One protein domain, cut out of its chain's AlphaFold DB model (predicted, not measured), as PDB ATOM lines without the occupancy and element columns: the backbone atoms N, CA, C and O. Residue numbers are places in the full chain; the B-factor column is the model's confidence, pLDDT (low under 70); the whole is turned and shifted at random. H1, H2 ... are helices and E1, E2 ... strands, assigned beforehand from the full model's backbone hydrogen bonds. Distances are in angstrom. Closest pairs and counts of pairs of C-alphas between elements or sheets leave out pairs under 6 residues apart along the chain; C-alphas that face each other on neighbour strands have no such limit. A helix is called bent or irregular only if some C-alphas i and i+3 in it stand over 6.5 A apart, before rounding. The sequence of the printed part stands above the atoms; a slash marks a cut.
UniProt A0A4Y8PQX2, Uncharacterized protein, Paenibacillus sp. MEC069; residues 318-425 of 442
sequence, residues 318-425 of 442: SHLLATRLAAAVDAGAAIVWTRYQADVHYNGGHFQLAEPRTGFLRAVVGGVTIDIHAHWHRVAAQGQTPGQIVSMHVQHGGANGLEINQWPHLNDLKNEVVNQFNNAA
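Overview. This is residues 318 to 425 of the 442 residues of an uncharacterized protein of Paenibacillus sp. MEC069 (UniProt A0A4Y8PQX2). A twisted sheet of five strands makes a wall, with two helices, H1 and H2, packed over one face and no named helix over the other. The helices cross at close to a right angle, H1 mainly over E3, E4 and E5, while H2 reaches E1. The printed part has 108 residues, with two named helices and five named strands in the order H1 E1 E2 E3 E4 E5 H2. The sheet's order is E1 E2 E3 E4 E5, antiparallel throughout, and the class is mixed, helices and strands. The whole is compact, with a radius of gyration of the C-alphas of 13.5 A, and spans 39 by 26 by 24 A, only just elongated.

Along the chain. H1 takes residues 318 to 330, 18.3 A long, from C-alpha 318 at (184.635, 174.504, 87.854). E1, residues 336 to 345, is 25.6 A long. E2, residues 356 to 365, measures 29.4 A, and E3, residues 368 to 377, 29.8 A, beginning with C-alpha 368 at (188.434, 185.677, 83.891). E4, residues 389 to 395, is 16.4 A long, and E5, residues 401 to 403, is 6.2 A. H2, residues 408 to 424, is 24.9 A long and ends with C-alpha 424 at (207.216, 176.882, 83.002); it is irregular, with C-alphas 409 and 412 7.8 A apart.

Arrangement. The strands form a meander, each the antiparallel neighbour of the one before, and each successive pair is a hairpin. Between E1 and E2, N 338 and O 362 are 2.8 A apart, within hydrogen-bond range. In the same range are N 361 and O 372 of E2 and E3, 2.9 A, N 373 and O 393 of E3 and E4, 2.9 A, and N 402 and O 394 of E5 and E4, 2.9 A. E1 and E5 are the edge strands. From edge to edge the strands' lines turn by 86 degrees. H1 and H2 are on the same face of the sheet. The closest C-alphas of H1 and E5 are those of Ser 318 and Leu 402, 5.4 A apart. Those of H2 and E1 are Arg 339 and Ala 424, 6.8 A apart. H2 touches H1 with residues 410 to 416 alone, closest at the C-alphas of Ala 326 and Leu 413, 5.0 A, and their lines are about perpendicular at 76 degrees. In H1 every O i to N i+4 pair is within hydrogen-bond range; in H2, 11 of 13 are.

Size, cuts and confidence. The two C-alphas farthest apart, those of Gly 367 and Gln 382, are 41.6 A apart. The printed part has no cut. The link from E3 to E4, with 11 residues, is long. The mean pLDDT of the printed part is 74.4; residues under 70 include 346 to 355 and 378 to 388.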
ATOM      1  N   SER A 318     183.377 175.047  88.375       77.94
ATOM      2  CA  SER A 318     184.635 174.504  87.854       77.94
ATOM      3  C   SER A 318     184.494 173.891  86.456       77.94
ATOM      4  O   SER A 318     185.411 174.007  85.650       77.94
ATOM      5  N   HIS A 319     183.348 173.278  86.142       76.56
ATOM      6  CA  HIS A 319     183.070 172.755  84.804       76.56
ATOM      7  C   HIS A 319     182.834 173.876  83.795       76.56
ATOM      8  O   HIS A 319     183.418 173.851  82.720       76.56
ATOM      9  N   LEU A 320     182.079 174.912  84.172       73.44
ATOM     10  CA  LEU A 320     181.895 176.100  83.334       73.44
ATOM     11  C   LEU A 320     183.232 176.779  83.003       73.44
ATOM     12  O   LEU A 320     183.466 177.161  81.857       73.44
ATOM     13  N   LEU A 321     184.122 176.916  83.990       80.88
ATOM     14  CA  LEU A 321     185.461 177.462  83.771       80.88
ATOM     15  C   LEU A 321     186.317 176.555  82.877       80.88
ATOM     16  O   LEU A 321     187.009 177.064  81.997       80.88
ATOM     17  N   ALA A 322     186.245 175.234  83.057       82.38
ATOM     18  CA  ALA A 322     186.975 174.286  82.221       82.38
ATOM     19  C   ALA A 322     186.526 174.340  80.756       82.38
ATOM     20  O   ALA A 322     187.374 174.433  79.875       82.38
ATOM     21  N   THR A 323     185.219 174.366  80.484       78.94
ATOM     22  CA  THR A 323     184.708 174.468  79.109       78.94
ATOM     23  C   THR A 323     185.064 175.809  78.467       78.94
ATOM     24  O   THR A 323     185.454 175.846  77.306       78.94
ATOM     25  N   ARG A 324     185.009 176.918  79.222       75.12
ATOM     26  CA  ARG A 324     185.449 178.236  78.724       75.12
ATOM     27  C   ARG A 324     186.924 178.243  78.349       75.12
ATOM     28  O   ARG A 324     187.293 178.805  77.322       75.12
ATOM     29  N   LEU A 325     187.761 177.642  79.190       83.44
ATOM     30  CA  LEU A 325     189.187 177.553  78.922       83.44
ATOM     31  C   LEU A 325     189.472 176.629  77.731       83.44
ATOM     32  O   LEU A 325     190.301 176.984  76.905       83.44
ATOM     33  N   ALA A 326     188.758 175.507  77.602       80.56
ATOM     34  CA  ALA A 326     188.867 174.613  76.448       80.56
ATOM     35  C   ALA A 326     188.512 175.332  75.141       80.56
ATOM     36  O   ALA A 326     189.328 175.358  74.230       80.56
ATOM     37  N   ALA A 327     187.377 176.034  75.093       72.69
ATOM     38  CA  ALA A 327     186.988 176.812  73.918       72.69
ATOM     39  C   ALA A 327     188.025 177.892  73.550       72.69
ATOM     40  O   ALA A 327     188.275 178.142  72.374       72.69
ATOM     41  N   ALA A 328     188.660 178.523  74.546       71.81
ATOM     42  CA  ALA A 328     189.722 179.497  74.304       71.81
ATOM     43  C   ALA A 328     191.001 178.856  73.738       71.81
ATOM     44  O   ALA A 328     191.643 179.455  72.875       71.81
ATOM     45  N   VAL A 329     191.360 177.656  74.210       78.31
ATOM     46  CA  VAL A 329     192.477 176.864  73.669       78.31
ATOM     47  C   VAL A 329     192.189 176.462  72.224       78.31
ATOM     48  O   VAL A 329     193.012 176.736  71.352       78.31
ATOM     49  N   ASP A 330     191.006 175.913  71.954       73.75
ATOM     50  CA  ASP A 330     190.604 175.446  70.621       73.75
ATOM     51  C   ASP A 330     190.543 176.597  69.606       73.75
ATOM     52  O   ASP A 330     190.932 176.447  68.448       73.75
ATOM     53  N   ALA A 331     190.128 177.786  70.052       65.62
ATOM     54  CA  ALA A 331     190.104 178.997  69.234       65.62
ATOM     55  C   ALA A 331     191.489 179.644  69.024       65.62
ATOM     56  O   ALA A 331     191.583 180.669  68.341       65.62
ATOM     57  N   GLY A 332     192.554 179.118  69.637       67.81
ATOM     58  CA  GLY A 332     193.887 179.724  69.587       67.81
ATOM     59  C   GLY A 332     193.927 181.130  70.197       67.81
ATOM     60  O   GLY A 332     194.657 182.004  69.719       67.81
ATOM     61  N   ALA A 333     193.105 181.389  71.218       68.75
ATOM     62  CA  ALA A 333     193.067 182.683  71.883       68.75
ATOM     63  C   ALA A 333     194.393 182.974  72.604       68.75
ATOM     64  O   ALA A 333     195.096 182.074  73.065       68.75
ATOM     65  N   ALA A 334     194.725 184.259  72.760       69.94
ATOM     66  CA  ALA A 334     195.845 184.654  73.606       69.94
ATOM     67  C   ALA A 334     195.480 184.417  75.081       69.94
ATOM     68  O   ALA A 334     194.736 185.197  75.677       69.94
ATOM     69  N   ILE A 335     196.004 183.338  75.661       78.62
ATOM     70  CA  ILE A 335     195.822 183.002  77.076       78.62
ATOM     71  C   ILE A 335     197.077 183.419  77.839       78.62
ATOM     72  O   ILE A 335     198.187 182.984  77.527       78.62
ATOM     73  N   VAL A 336     196.908 184.254  78.866       82.00
ATOM     74  CA  VAL A 336     198.017 184.604  79.759       82.00
ATOM     75  C   VAL A 336     198.140 183.526  80.825       82.00
ATOM     76  O   VAL A 336     197.295 183.413  81.714       82.00
ATOM     77  N   TRP A 337     199.217 182.754  80.738       84.69
ATOM     78  CA  TRP A 337     199.549 181.706  81.692       84.69
ATOM     79  C   TRP A 337     200.540 182.220  82.730       84.69
ATOM     80  O   TRP A 337     201.632 182.677  82.404       84.69
ATOM     81  N   THR A 338     200.173 182.129  84.005       84.00
ATOM     82  CA  THR A 338     201.060 182.450  85.124       84.00
ATOM     83  C   THR A 338     201.205 181.237  86.020       84.00
ATOM     84  O   THR A 338     200.242 180.759  86.616       84.00
ATOM     85  N   ARG A 339     202.436 180.760  86.181       81.31
ATOM     86  CA  ARG A 339     202.746 179.759  87.196       81.31
ATOM     87  C   ARG A 339     203.085 180.449  88.507       81.31
ATOM     88  O   ARG A 339     204.092 181.147  88.579       81.31
ATOM     89  N   TYR A 340     202.301 180.192  89.548       78.19
ATOM     90  CA  TYR A 340     202.532 180.794  90.866       78.19
ATOM     91  C   TYR A 340     202.966 179.788  91.940       78.19
ATOM     92  O   TYR A 340     203.514 180.193  92.961       78.19
ATOM     93  N   GLN A 341     202.821 178.482  91.696       71.50
ATOM     94  CA  GLN A 341     203.439 177.451  92.530       71.50
ATOM     95  C   GLN A 341     203.842 176.257  91.666       71.50
ATOM     96  O   GLN A 341     203.001 175.586  91.078       71.50
ATOM     97  N   ALA A 342     205.141 175.987  91.584       66.56
ATOM     98  CA  ALA A 342     205.684 174.869  90.824       66.56
ATOM     99  C   ALA A 342     206.208 173.800  91.774       66.56
ATOM    100  O   ALA A 342     206.959 174.127  92.687       66.56
ATOM    101  N   ASP A 343     205.873 172.542  91.506       71.44
ATOM    102  CA  ASP A 343     206.593 171.385  92.037       71.44
ATOM    103  C   ASP A 343     206.796 171.405  93.564       71.44
ATOM    104  O   ASP A 343     207.910 171.419  94.088       71.44
ATOM    105  N   VAL A 344     205.692 171.397  94.305       73.31
ATOM    106  CA  VAL A 344     205.683 171.292  95.767       73.31
ATOM    107  C   VAL A 344     205.381 169.859  96.174       73.31
ATOM    108  O   VAL A 344     204.595 169.169  95.527       73.31
ATOM    109  N   HIS A 345     206.018 169.391  97.247       74.12
ATOM    110  CA  HIS A 345     205.693 168.085  97.808       74.12
ATOM    111  C   HIS A 345     204.258 168.083  98.337       74.12
ATOM    112  O   HIS A 345     203.867 168.960  99.108       74.12
ATOM    113  N   TYR A 346     203.471 167.105  97.906       69.56
ATOM    114  CA  TYR A 346     202.072 167.003  98.280       69.56
ATOM    115  C   TYR A 346     201.907 166.082  99.494       69.56
ATOM    116  O   TYR A 346     202.134 164.884  99.404       69.56
ATOM    117  N   ASN A 347     201.460 166.621 100.631       67.44
ATOM    118  CA  ASN A 347     201.274 165.847 101.868       67.44
ATOM    119  C   ASN A 347     199.929 165.088 101.944       67.44
ATOM    120  O   ASN A 347     199.537 164.637 103.019       67.44
ATOM    121  N   GLY A 348     199.179 164.967 100.842       63.31
ATOM    122  CA  GLY A 348     197.880 164.287 100.844       63.31
ATOM    123  C   GLY A 348     198.014 162.761 100.865       63.31
ATOM    124  O   GLY A 348     198.726 162.176 100.051       63.31
ATOM    125  N   GLY A 349     197.288 162.102 101.773       55.59
ATOM    126  CA  GLY A 349     197.445 160.675 102.102       55.59
ATOM    127  C   GLY A 349     197.018 159.651 101.039       55.59
ATOM    128  O   GLY A 349     197.045 158.455 101.321       55.59
ATOM    129  N   HIS A 350     196.622 160.082  99.838       54.50
ATOM    130  CA  HIS A 350     196.087 159.205  98.786       54.50
ATOM    131  C   HIS A 350     197.156 158.614  97.852       54.50
ATOM    132  O   HIS A 350     196.884 157.639  97.159       54.50
ATOM    133  N   PHE A 351     198.382 159.146  97.853       56.62
ATOM    134  CA  PHE A 351     199.459 158.710  96.956       56.62
ATOM    135  C   PHE A 351     200.586 158.036  97.746       56.62
ATOM    136  O   PHE A 351     201.616 158.639  98.035       56.62
ATOM    137  N   GLN A 352     200.383 156.776  98.132       56.41
ATOM    138  CA  GLN A 352     201.321 156.038  98.992       56.41
ATOM    139  C   GLN A 352     202.565 155.493  98.261       56.41
ATOM    140  O   GLN A 352     203.459 154.971  98.920       56.41
ATOM    141  N   LEU A 353     202.644 155.582  96.924       53.53
ATOM    142  CA  LEU A 353     203.593 154.770  96.141       53.53
ATOM    143  C   LEU A 353     204.616 155.526  95.277       53.53
ATOM    144  O   LEU A 353     205.488 154.885  94.702       53.53
ATOM    145  N   ALA A 354     204.590 156.857  95.208       61.47
ATOM    146  CA  ALA A 354     205.631 157.625  94.517       61.47
ATOM    147  C   ALA A 354     205.572 159.087  94.947       61.47
ATOM    148  O   ALA A 354     204.471 159.632  94.946       61.47
ATOM    149  N   GLU A 355     206.720 159.698  95.294       63.06
ATOM    150  CA  GLU A 355     206.846 161.080  95.802       63.06
ATOM    151  C   GLU A 355     205.850 162.024  95.106       63.06
ATOM    152  O   GLU A 355     206.110 162.450  93.972       63.06
ATOM    153  N   PRO A 356     204.699 162.325  95.738       71.56
ATOM    154  CA  PRO A 356     203.648 163.066  95.073       71.56
ATOM    155  C   PRO A 356     204.030 164.540  95.048       71.56
ATOM    156  O   PRO A 356     204.539 165.113  96.021       71.56
ATOM    157  N   ARG A 357     203.810 165.149  93.892       79.31
ATOM    158  CA  ARG A 357     204.138 166.535  93.602       79.31
ATOM    159  C   ARG A 357     202.901 167.247  93.117       79.31
ATOM    160  O   ARG A 357     201.949 166.630  92.639       79.31
ATOM    161  N   THR A 358     202.911 168.556  93.286       84.19
ATOM    162  CA  THR A 358     201.783 169.377  92.909       84.19
ATOM    163  C   THR A 358     202.192 170.779  92.505       84.19
ATOM    164  O   THR A 358     203.226 171.290  92.937       84.19
ATOM    165  N   GLY A 359     201.371 171.418  91.684       85.12
ATOM    166  CA  GLY A 359     201.595 172.779  91.232       85.12
ATOM    167  C   GLY A 359     200.316 173.435  90.753       85.12
ATOM    168  O   GLY A 359     199.307 172.771  90.524       85.12
ATOM    169  N   PHE A 360     200.397 174.749  90.603       87.88
ATOM    170  CA  PHE A 360     199.298 175.604  90.214       87.88
ATOM    171  C   PHE A 360     199.686 176.486  89.026       87.88
ATOM    172  O   PHE A 360     200.734 177.149  89.029       87.88
ATOM    173  N   LEU A 361     198.800 176.504  88.038       89.56
ATOM    174  CA  LEU A 361     198.769 177.467  86.950       89.56
ATOM    175  C   LEU A 361     197.553 178.363  87.115       89.56
ATOM    176  O   LEU A 361     196.504 177.939  87.586       89.56
ATOM    177  N   ARG A 362     197.699 179.599  86.664       88.75
ATOM    178  CA  ARG A 362     196.616 180.549  86.484       88.75
ATOM    179  C   ARG A 362     196.522 180.888  85.007       88.75
ATOM    180  O   ARG A 362     197.508 181.352  84.439       88.75
ATOM    181  N   ALA A 363     195.358 180.673  84.416       87.69
ATOM    182  CA  ALA A 363     195.014 181.167  83.091       87.69
ATOM    183  C   ALA A 363     194.153 182.423  83.232       87.69
ATOM    184  O   ALA A 363     193.241 182.459  84.059       87.69
ATOM    185  N   VAL A 364     194.423 183.443  82.419       80.69
ATOM    186  CA  VAL A 364     193.532 184.599  82.275       80.69
ATOM    187  C   VAL A 364     192.965 184.615  80.862       80.69
ATOM    188  O   VAL A 364     193.716 184.744  79.896       80.69
ATOM    189  N   VAL A 365     191.640 184.485  80.756       73.06
ATOM    190  CA  VAL A 365     190.889 184.460  79.490       73.06
ATOM    191  C   VAL A 365     189.773 185.490  79.563       73.06
ATOM    192  O   VAL A 365     188.873 185.366  80.390       73.06
ATOM    193  N   GLY A 366     189.828 186.528  78.722       65.12
ATOM    194  CA  GLY A 366     188.787 187.564  78.686       65.12
ATOM    195  C   GLY A 366     188.550 188.255  80.037       65.12
ATOM    196  O   GLY A 366     187.413 188.564  80.369       65.12
ATOM    197  N   GLY A 367     189.600 188.428  80.850       67.94
ATOM    198  CA  GLY A 367     189.510 188.985  82.208       67.94
ATOM    199  C   GLY A 367     189.123 187.975  83.298       67.94
ATOM    200  O   GLY A 367     189.247 188.278  84.483       67.94
ATOM    201  N   VAL A 368     188.729 186.751  82.934       75.12
ATOM    202  CA  VAL A 368     188.434 185.677  83.891       75.12
ATOM    203  C   VAL A 368     189.713 184.996  84.324       75.12
ATOM    204  O   VAL A 368     190.462 184.484  83.497       75.12
ATOM    205  N   THR A 369     189.924 184.942  85.633       83.19
ATOM    206  CA  THR A 369     191.000 184.162  86.238       83.19
ATOM    207  C   THR A 369     190.536 182.732  86.490       83.19
ATOM    208  O   THR A 369     189.521 182.517  87.149       83.19
ATOM    209  N   ILE A 370     191.293 181.763  85.983       86.38
ATOM    210  CA  ILE A 370     191.020 180.333  86.110       86.38
ATOM    211  C   ILE A 370     192.249 179.667  86.717       86.38
ATOM    212  O   ILE A 370     193.320 179.659  86.111       86.38
ATOM    213  N   ASP A 371     192.092 179.110  87.915       90.44
ATOM    214  CA  ASP A 371     193.165 178.398  88.601       90.44
ATOM    215  C   ASP A 371     193.100 176.905  88.269       90.44
ATOM    216  O   ASP A 371     192.043 176.273  88.313       90.44
ATOM    217  N   ILE A 372     194.251 176.337  87.929       90.88
ATOM    218  CA  ILE A 372     194.419 174.939  87.552       90.88
ATOM    219  C   ILE A 372     195.441 174.332  88.486       90.88
ATOM    220  O   ILE A 372     196.579 174.794  88.575       90.88
ATOM    221  N   HIS A 373     195.045 173.269  89.166       89.38
ATOM    222  CA  HIS A 373     195.882 172.568  90.122       89.38
ATOM    223  C   HIS A 373     196.141 171.158  89.599       89.38
ATOM    224  O   HIS A 373     195.225 170.450  89.201       89.38
ATOM    225  N   ALA A 374     197.414 170.781  89.522       87.12
ATOM    226  CA  ALA A 374     197.840 169.499  88.977       87.12
ATOM    227  C   ALA A 374     198.637 168.686  89.995       87.12
ATOM    228  O   ALA A 374     199.304 169.229  90.883       87.12
ATOM    229  N   HIS A 375     198.591 167.369  89.816       83.81
ATOM    230  CA  HIS A 375     199.307 166.366  90.584       83.81
ATOM    231  C   HIS A 375     200.106 165.458  89.653       83.81
ATOM    232  O   HIS A 375     199.608 164.995  88.626       83.81
ATOM    233  N   TRP A 376     201.343 165.169  90.038       79.62
ATOM    234  CA  TRP A 376     202.217 164.236  89.333       79.62
ATOM    235  C   TRP A 376     203.107 163.481  90.308       79.62
ATOM    236  O   TRP A 376     203.238 163.844  91.479       79.62
ATOM    237  N   HIS A 377     203.748 162.430  89.817       71.25
ATOM    238  CA  HIS A 377     204.754 161.708  90.580       71.25
ATOM    239  C   HIS A 377     206.147 162.134  90.151       71.25
ATOM    240  O   HIS A 377     206.446 162.181  88.961       71.25
ATOM    241  N   ARG A 378     207.039 162.414  91.107       66.19
ATOM    242  CA  ARG A 378     208.444 162.706  90.775       66.19
ATOM    243  C   ARG A 378     209.179 161.470  90.251       66.19
ATOM    244  O   ARG A 378     210.034 161.578  89.381       66.19
ATOM    245  N   VAL A 379     208.849 160.306  90.801       64.44
ATOM    246  CA  VAL A 379     209.409 158.998  90.444       64.44
ATOM    247  C   VAL A 379     208.315 158.121  89.851       64.44
ATOM    248  O   VAL A 379     207.153 158.256  90.219       64.44
ATOM    249  N   ALA A 380     208.677 157.230  88.932       57.53
ATOM    250  CA  ALA A 380     207.746 156.263  88.364       57.53
ATOM    251  C   ALA A 380     207.108 155.418  89.477       57.53
ATOM    252  O   ALA A 380     207.800 154.635  90.130       57.53
ATOM    253  N   ALA A 381     205.795 155.535  89.677       60.16
ATOM    254  CA  ALA A 381     205.033 154.446  90.278       60.16
ATOM    255  C   ALA A 381     204.973 153.280  89.272       60.16
ATOM    256  O   ALA A 381     205.162 153.491  88.073       60.16
ATOM    257  N   GLN A 382     204.739 152.043  89.723       59.34
ATOM    258  CA  GLN A 382     204.713 150.862  88.844       59.34
ATOM    259  C   GLN A 382     203.816 151.085  87.609       59.34
ATOM    260  O   GLN A 382     202.600 151.199  87.732       59.34
ATOM    261  N   GLY A 383     204.431 151.147  86.421       59.56
ATOM    262  CA  GLY A 383     203.736 151.359  85.145       59.56
ATOM    263  C   GLY A 383     203.497 152.822  84.738       59.56
ATOM    264  O   GLY A 383     202.859 153.049  83.716       59.56
ATOM    265  N   GLN A 384     204.005 153.805  85.486       60.38
ATOM    266  CA  GLN A 384     203.900 155.234  85.164       60.38
ATOM    267  C   GLN A 384     205.262 155.834  84.809       60.38
ATOM    268  O   GLN A 384     206.297 155.399  85.312       60.38
ATOM    269  N   THR A 385     205.271 156.858  83.957       59.28
ATOM    270  CA  THR A 385     206.511 157.578  83.621       59.28
ATOM    271  C   THR A 385     206.799 158.622  84.709       59.28
ATOM    272  O   THR A 385     205.863 159.294  85.150       59.28
ATOM    273  N   PRO A 386     208.052 158.800  85.176       63.03
ATOM    274  CA  PRO A 386     208.385 159.885  86.095       63.03
ATOM    275  C   PRO A 386     207.954 161.240  85.525       63.03
ATOM    276  O   PRO A 386     208.048 161.488  84.320       63.03
ATOM    277  N   GLY A 387     207.454 162.106  86.396       63.78
ATOM    278  CA  GLY A 387     206.893 163.396  86.028       63.78
ATOM    279  C   GLY A 387     205.444 163.329  85.551       63.78
ATOM    280  O   GLY A 387     204.766 164.339  85.584       63.78
ATOM    281  N   GLN A 388     204.904 162.187  85.141       68.81
ATOM    282  CA  GLN A 388     203.611 162.184  84.461       68.81
ATOM    283  C   GLN A 388     202.482 162.838  85.282       68.81
ATOM    284  O   GLN A 388     202.276 162.478  86.444       68.81
ATOM    285  N   ILE A 389     201.742 163.784  84.676       71.94
ATOM    286  CA  ILE A 389     200.536 164.344  85.309       71.94
ATOM    287  C   ILE A 389     199.507 163.223  85.432       71.94
ATOM    288  O   ILE A 389     199.080 162.645  84.430       71.94
ATOM    289  N   VAL A 390     199.121 162.919  86.669       72.69
ATOM    290  CA  VAL A 390     198.129 161.883  86.988       72.69
ATOM    291  C   VAL A 390     196.748 162.460  87.256       72.69
ATOM    292  O   VAL A 390     195.758 161.766  87.054       72.69
ATOM    293  N   SER A 391     196.689 163.718  87.691       80.44
ATOM    294  CA  SER A 391     195.450 164.430  87.985       80.44
ATOM    295  C   SER A 391     195.635 165.915  87.719       80.44
ATOM    296  O   SER A 391     196.708 166.473  87.966       80.44
ATOM    297  N   MET A 392     194.610 166.545  87.161       87.12
ATOM    298  CA  MET A 392     194.583 167.981  86.919       87.12
ATOM    299  C   MET A 392     193.159 168.487  87.014       87.12
ATOM    300  O   MET A 392     192.266 167.960  86.356       87.12
ATOM    301  N   HIS A 393     192.955 169.549  87.783       88.88
ATOM    302  CA  HIS A 393     191.630 170.091  88.013       88.88
ATOM    303  C   HIS A 393     191.560 171.606  87.891       88.88
ATOM    304  O   HIS A 393     192.425 172.330  88.382       88.88
ATOM    305  N   VAL A 394     190.483 172.083  87.265       89.00
ATOM    306  CA  VAL A 394     190.092 173.496  87.315       89.00
ATOM    307  C   VAL A 394     189.435 173.760  88.662       89.00
ATOM    308  O   VAL A 394     188.474 173.079  89.019       89.00
ATOM    309  N   GLN A 395     189.936 174.736  89.413       84.44
ATOM    310  CA  GLN A 395     189.400 175.123  90.715       84.44
ATOM    311  C   GLN A 395     188.549 176.388  90.620       84.44
ATOM    312  O   GLN A 395     188.893 177.352  89.940       84.44
ATOM    313  N   HIS A 396     187.456 176.393  91.379       71.31
ATOM    314  CA  HIS A 396     186.648 177.578  91.643       71.31
ATOM    315  C   HIS A 396     186.421 177.688  93.155       71.31
ATOM    316  O   HIS A 396     185.419 177.208  93.682       71.31
ATOM    317  N   GLY A 397     187.379 178.307  93.852       59.78
ATOM    318  CA  GLY A 397     187.321 178.542  95.298       59.78
ATOM    319  C   GLY A 397     187.442 177.270  96.151       59.78
ATOM    320  O   GLY A 397     186.525 176.460  96.248       59.78
ATOM    321  N   GLY A 398     188.566 177.124  96.859       64.44
ATOM    322  CA  GLY A 398     188.793 176.012  97.789       64.44
ATOM    323  C   GLY A 398     189.283 174.723  97.118       64.44
ATOM    324  O   GLY A 398     189.883 174.756  96.050       64.44
ATOM    325  N   ALA A 399     189.066 173.582  97.780       60.88
ATOM    326  CA  ALA A 399     189.622 172.280  97.383       60.88
ATOM    327  C   ALA A 399     188.796 171.527  96.321       60.88
ATOM    328  O   ALA A 399     189.208 170.462  95.865       60.88
ATOM    329  N   ASN A 400     187.632 172.055  95.934       62.09
ATOM    330  CA  ASN A 400     186.726 171.398  94.996       62.09
ATOM    331  C   ASN A 400     187.046 171.845  93.564       62.09
ATOM    332  O   ASN A 400     186.685 172.946  93.142       62.09
ATOM    333  N   GLY A 401     187.735 170.985  92.819       75.12
ATOM    334  CA  GLY A 401     188.041 171.189  91.406       75.12
ATOM    335  C   GLY A 401     187.327 170.188  90.498       75.12
ATOM    336  O   GLY A 401     186.941 169.107  90.938       75.12
ATOM    337  N   LEU A 402     187.145 170.546  89.224       83.50
ATOM    338  CA  LEU A 402     186.755 169.590  88.187       83.50
ATOM    339  C   LEU A 402     188.014 168.920  87.637       83.50
ATOM    340  O   LEU A 402     188.810 169.597  86.996       83.50
ATOM    341  N   GLU A 403     188.141 167.609  87.824       82.81
ATOM    342  CA  GLU A 403     189.209 166.764  87.272       82.81
ATOM    343  C   GLU A 403     189.105 166.666  85.736       82.81
ATOM    344  O   GLU A 403     188.298 165.904  85.208       82.81
ATOM    345  N   ILE A 404     189.905 167.448  85.007       81.25
ATOM    346  CA  ILE A 404     189.837 167.652  83.547       81.25
ATOM    347  C   ILE A 404     190.172 166.361  82.784       81.25
ATOM    348  O   ILE A 404     189.533 166.021  81.794       81.25
ATOM    349  N   ASN A 405     191.144 165.594  83.273       76.12
ATOM    350  CA  ASN A 405     191.616 164.329  82.693       76.12
ATOM    351  C   ASN A 405     190.569 163.202  82.692       76.12
ATOM    352  O   ASN A 405     190.806 162.182  82.045       76.12
ATOM    353  N   GLN A 406     189.434 163.360  83.379       74.81
ATOM    354  CA  GLN A 406     188.317 162.410  83.325       74.81
ATOM    355  C   GLN A 406     187.347 162.671  82.162       74.81
ATOM    356  O   GLN A 406     186.468 161.845  81.914       74.81
ATOM    357  N   TRP A 407     187.499 163.781  81.432       69.75
ATOM    358  CA  TRP A 407     186.551 164.207  80.403       69.75
ATOM    359  C   TRP A 407     187.196 164.159  79.015       69.75
ATOM    360  O   TRP A 407     188.038 165.002  78.705       69.75
ATOM    361  N   PRO A 408     186.792 163.220  78.137       74.12
ATOM    362  CA  PRO A 408     187.403 163.066  76.814       74.12
ATOM    363  C   PRO A 408     187.343 164.321  75.933       74.12
ATOM    364  O   PRO A 408     188.249 164.559  75.144       74.12
ATOM    365  N   HIS A 409     186.295 165.135  76.073       71.81
ATOM    366  CA  HIS A 409     186.130 166.363  75.293       71.81
ATOM    367  C   HIS A 409     187.050 167.508  75.752       71.81
ATOM    368  O   HIS A 409     187.124 168.521  75.076       71.81
ATOM    369  N   LEU A 410     187.761 167.361  76.877       77.56
ATOM    370  CA  LEU A 410     188.728 168.344  77.380       77.56
ATOM    371  C   LEU A 410     190.181 167.916  77.105       77.56
ATOM    372  O   LEU A 410     191.104 168.372  77.779       77.56
ATOM    373  N   ASN A 411     190.406 167.007  76.150       79.50
ATOM    374  CA  ASN A 411     191.739 166.476  75.858       79.50
ATOM    375  C   ASN A 411     192.717 167.545  75.352       79.50
ATOM    376  O   ASN A 411     193.874 167.538  75.774       79.50
ATOM    377  N   ASP A 412     192.264 168.472  74.512       77.88
ATOM    378  CA  ASP A 412     193.122 169.538  73.987       77.88
ATOM    379  C   ASP A 412     193.499 170.529  75.090       77.88
ATOM    380  O   ASP A 412     194.681 170.822  75.283       77.88
ATOM    381  N   LEU A 413     192.535 170.896  75.942       84.94
ATOM    382  CA  LEU A 413     192.800 171.636  77.176       84.94
ATOM    383  C   LEU A 413     193.821 170.918  78.069       84.94
ATOM    384  O   LEU A 413     194.758 171.536  78.571       84.94
ATOM    385  N   LYS A 414     193.664 169.609  78.281       85.62
ATOM    386  CA  LYS A 414     194.614 168.811  79.066       85.62
ATOM    387  C   LYS A 414     196.023 168.891  78.475       85.62
ATOM    388  O   LYS A 414     196.978 169.085  79.227       85.62
ATOM    389  N   ASN A 415     196.163 168.723  77.161       84.19
ATOM    390  CA  ASN A 415     197.461 168.772  76.488       84.19
ATOM    391  C   ASN A 415     198.096 170.157  76.623       84.19
ATOM    392  O   ASN A 415     199.279 170.260  76.943       84.19
ATOM    393  N   GLU A 416     197.299 171.212  76.479       87.00
ATOM    394  CA  GLU A 416     197.768 172.579  76.661       87.00
ATOM    395  C   GLU A 416     198.220 172.835  78.104       87.00
ATOM    396  O   GLU A 416     199.320 173.327  78.333       87.00
ATOM    397  N   VAL A 417     197.453 172.398  79.106       86.94
ATOM    398  CA  VAL A 417     197.849 172.505  80.520       86.94
ATOM    399  C   VAL A 417     199.162 171.765  80.796       86.94
ATOM    400  O   VAL A 417     200.037 172.308  81.475       86.94
ATOM    401  N   VAL A 418     199.335 170.550  80.260       82.25
ATOM    402  CA  VAL A 418     200.605 169.804  80.351       82.25
ATOM    403  C   VAL A 418     201.745 170.628  79.751       82.25
ATOM    404  O   VAL A 418     202.782 170.802  80.395       82.25
ATOM    405  N   ASN A 419     201.553 171.170  78.547       82.88
ATOM    406  CA  ASN A 419     202.554 171.985  77.865       82.88
ATOM    407  C   ASN A 419     202.921 173.227  78.681       82.88
ATOM    408  O   ASN A 419     204.100 173.530  78.832       82.88
ATOM    409  N   GLN A 420     201.945 173.906  79.281       85.19
ATOM    410  CA  GLN A 420     202.182 175.105  80.085       85.19
ATOM    411  C   GLN A 420     202.920 174.802  81.390       85.19
ATOM    412  O   GLN A 420     203.841 175.532  81.770       85.19
ATOM    413  N   PHE A 421     202.600 173.690  82.057       77.62
ATOM    414  CA  PHE A 421     203.390 173.244  83.204       77.62
ATOM    415  C   PHE A 421     204.833 172.904  82.795       77.62
ATOM    416  O   PHE A 421     205.762 173.268  83.521       77.62
ATOM    417  N   ASN A 422     205.030 172.272  81.634       71.31
ATOM    418  CA  ASN A 422     206.350 171.917  81.105       71.31
ATOM    419  C   ASN A 422     207.183 173.130  80.690       71.31
ATOM    420  O   ASN A 422     208.342 173.232  81.085       71.31
ATOM    421  N   ASN A 423     206.587 174.075  79.966       68.56
ATOM    422  CA  ASN A 423     207.240 175.306  79.527       68.56
ATOM    423  C   ASN A 423     207.654 176.174  80.718       68.56
ATOM    424  O   ASN A 423     208.706 176.808  80.703       68.56
ATOM    425  N   ALA A 424     206.859 176.170  81.789       60.75
ATOM    426  CA  ALA A 424     207.216 176.882  83.002       60.75
ATOM    427  C   ALA A 424     208.305 176.143  83.820       60.75
ATOM    428  O   ALA A 424     209.109 176.783  84.510       60.75
ATOM    429  N   ALA A 425     208.354 174.804  83.810       54.28
ATOM    430  CA  ALA A 425     209.244 173.969  84.630       54.28
ATOM    431  C   ALA A 425     210.638 173.751  84.013       54.28
ATOM    432  O   ALA A 425     210.915 172.733  83.388       54.28
TER     433      ALA A 425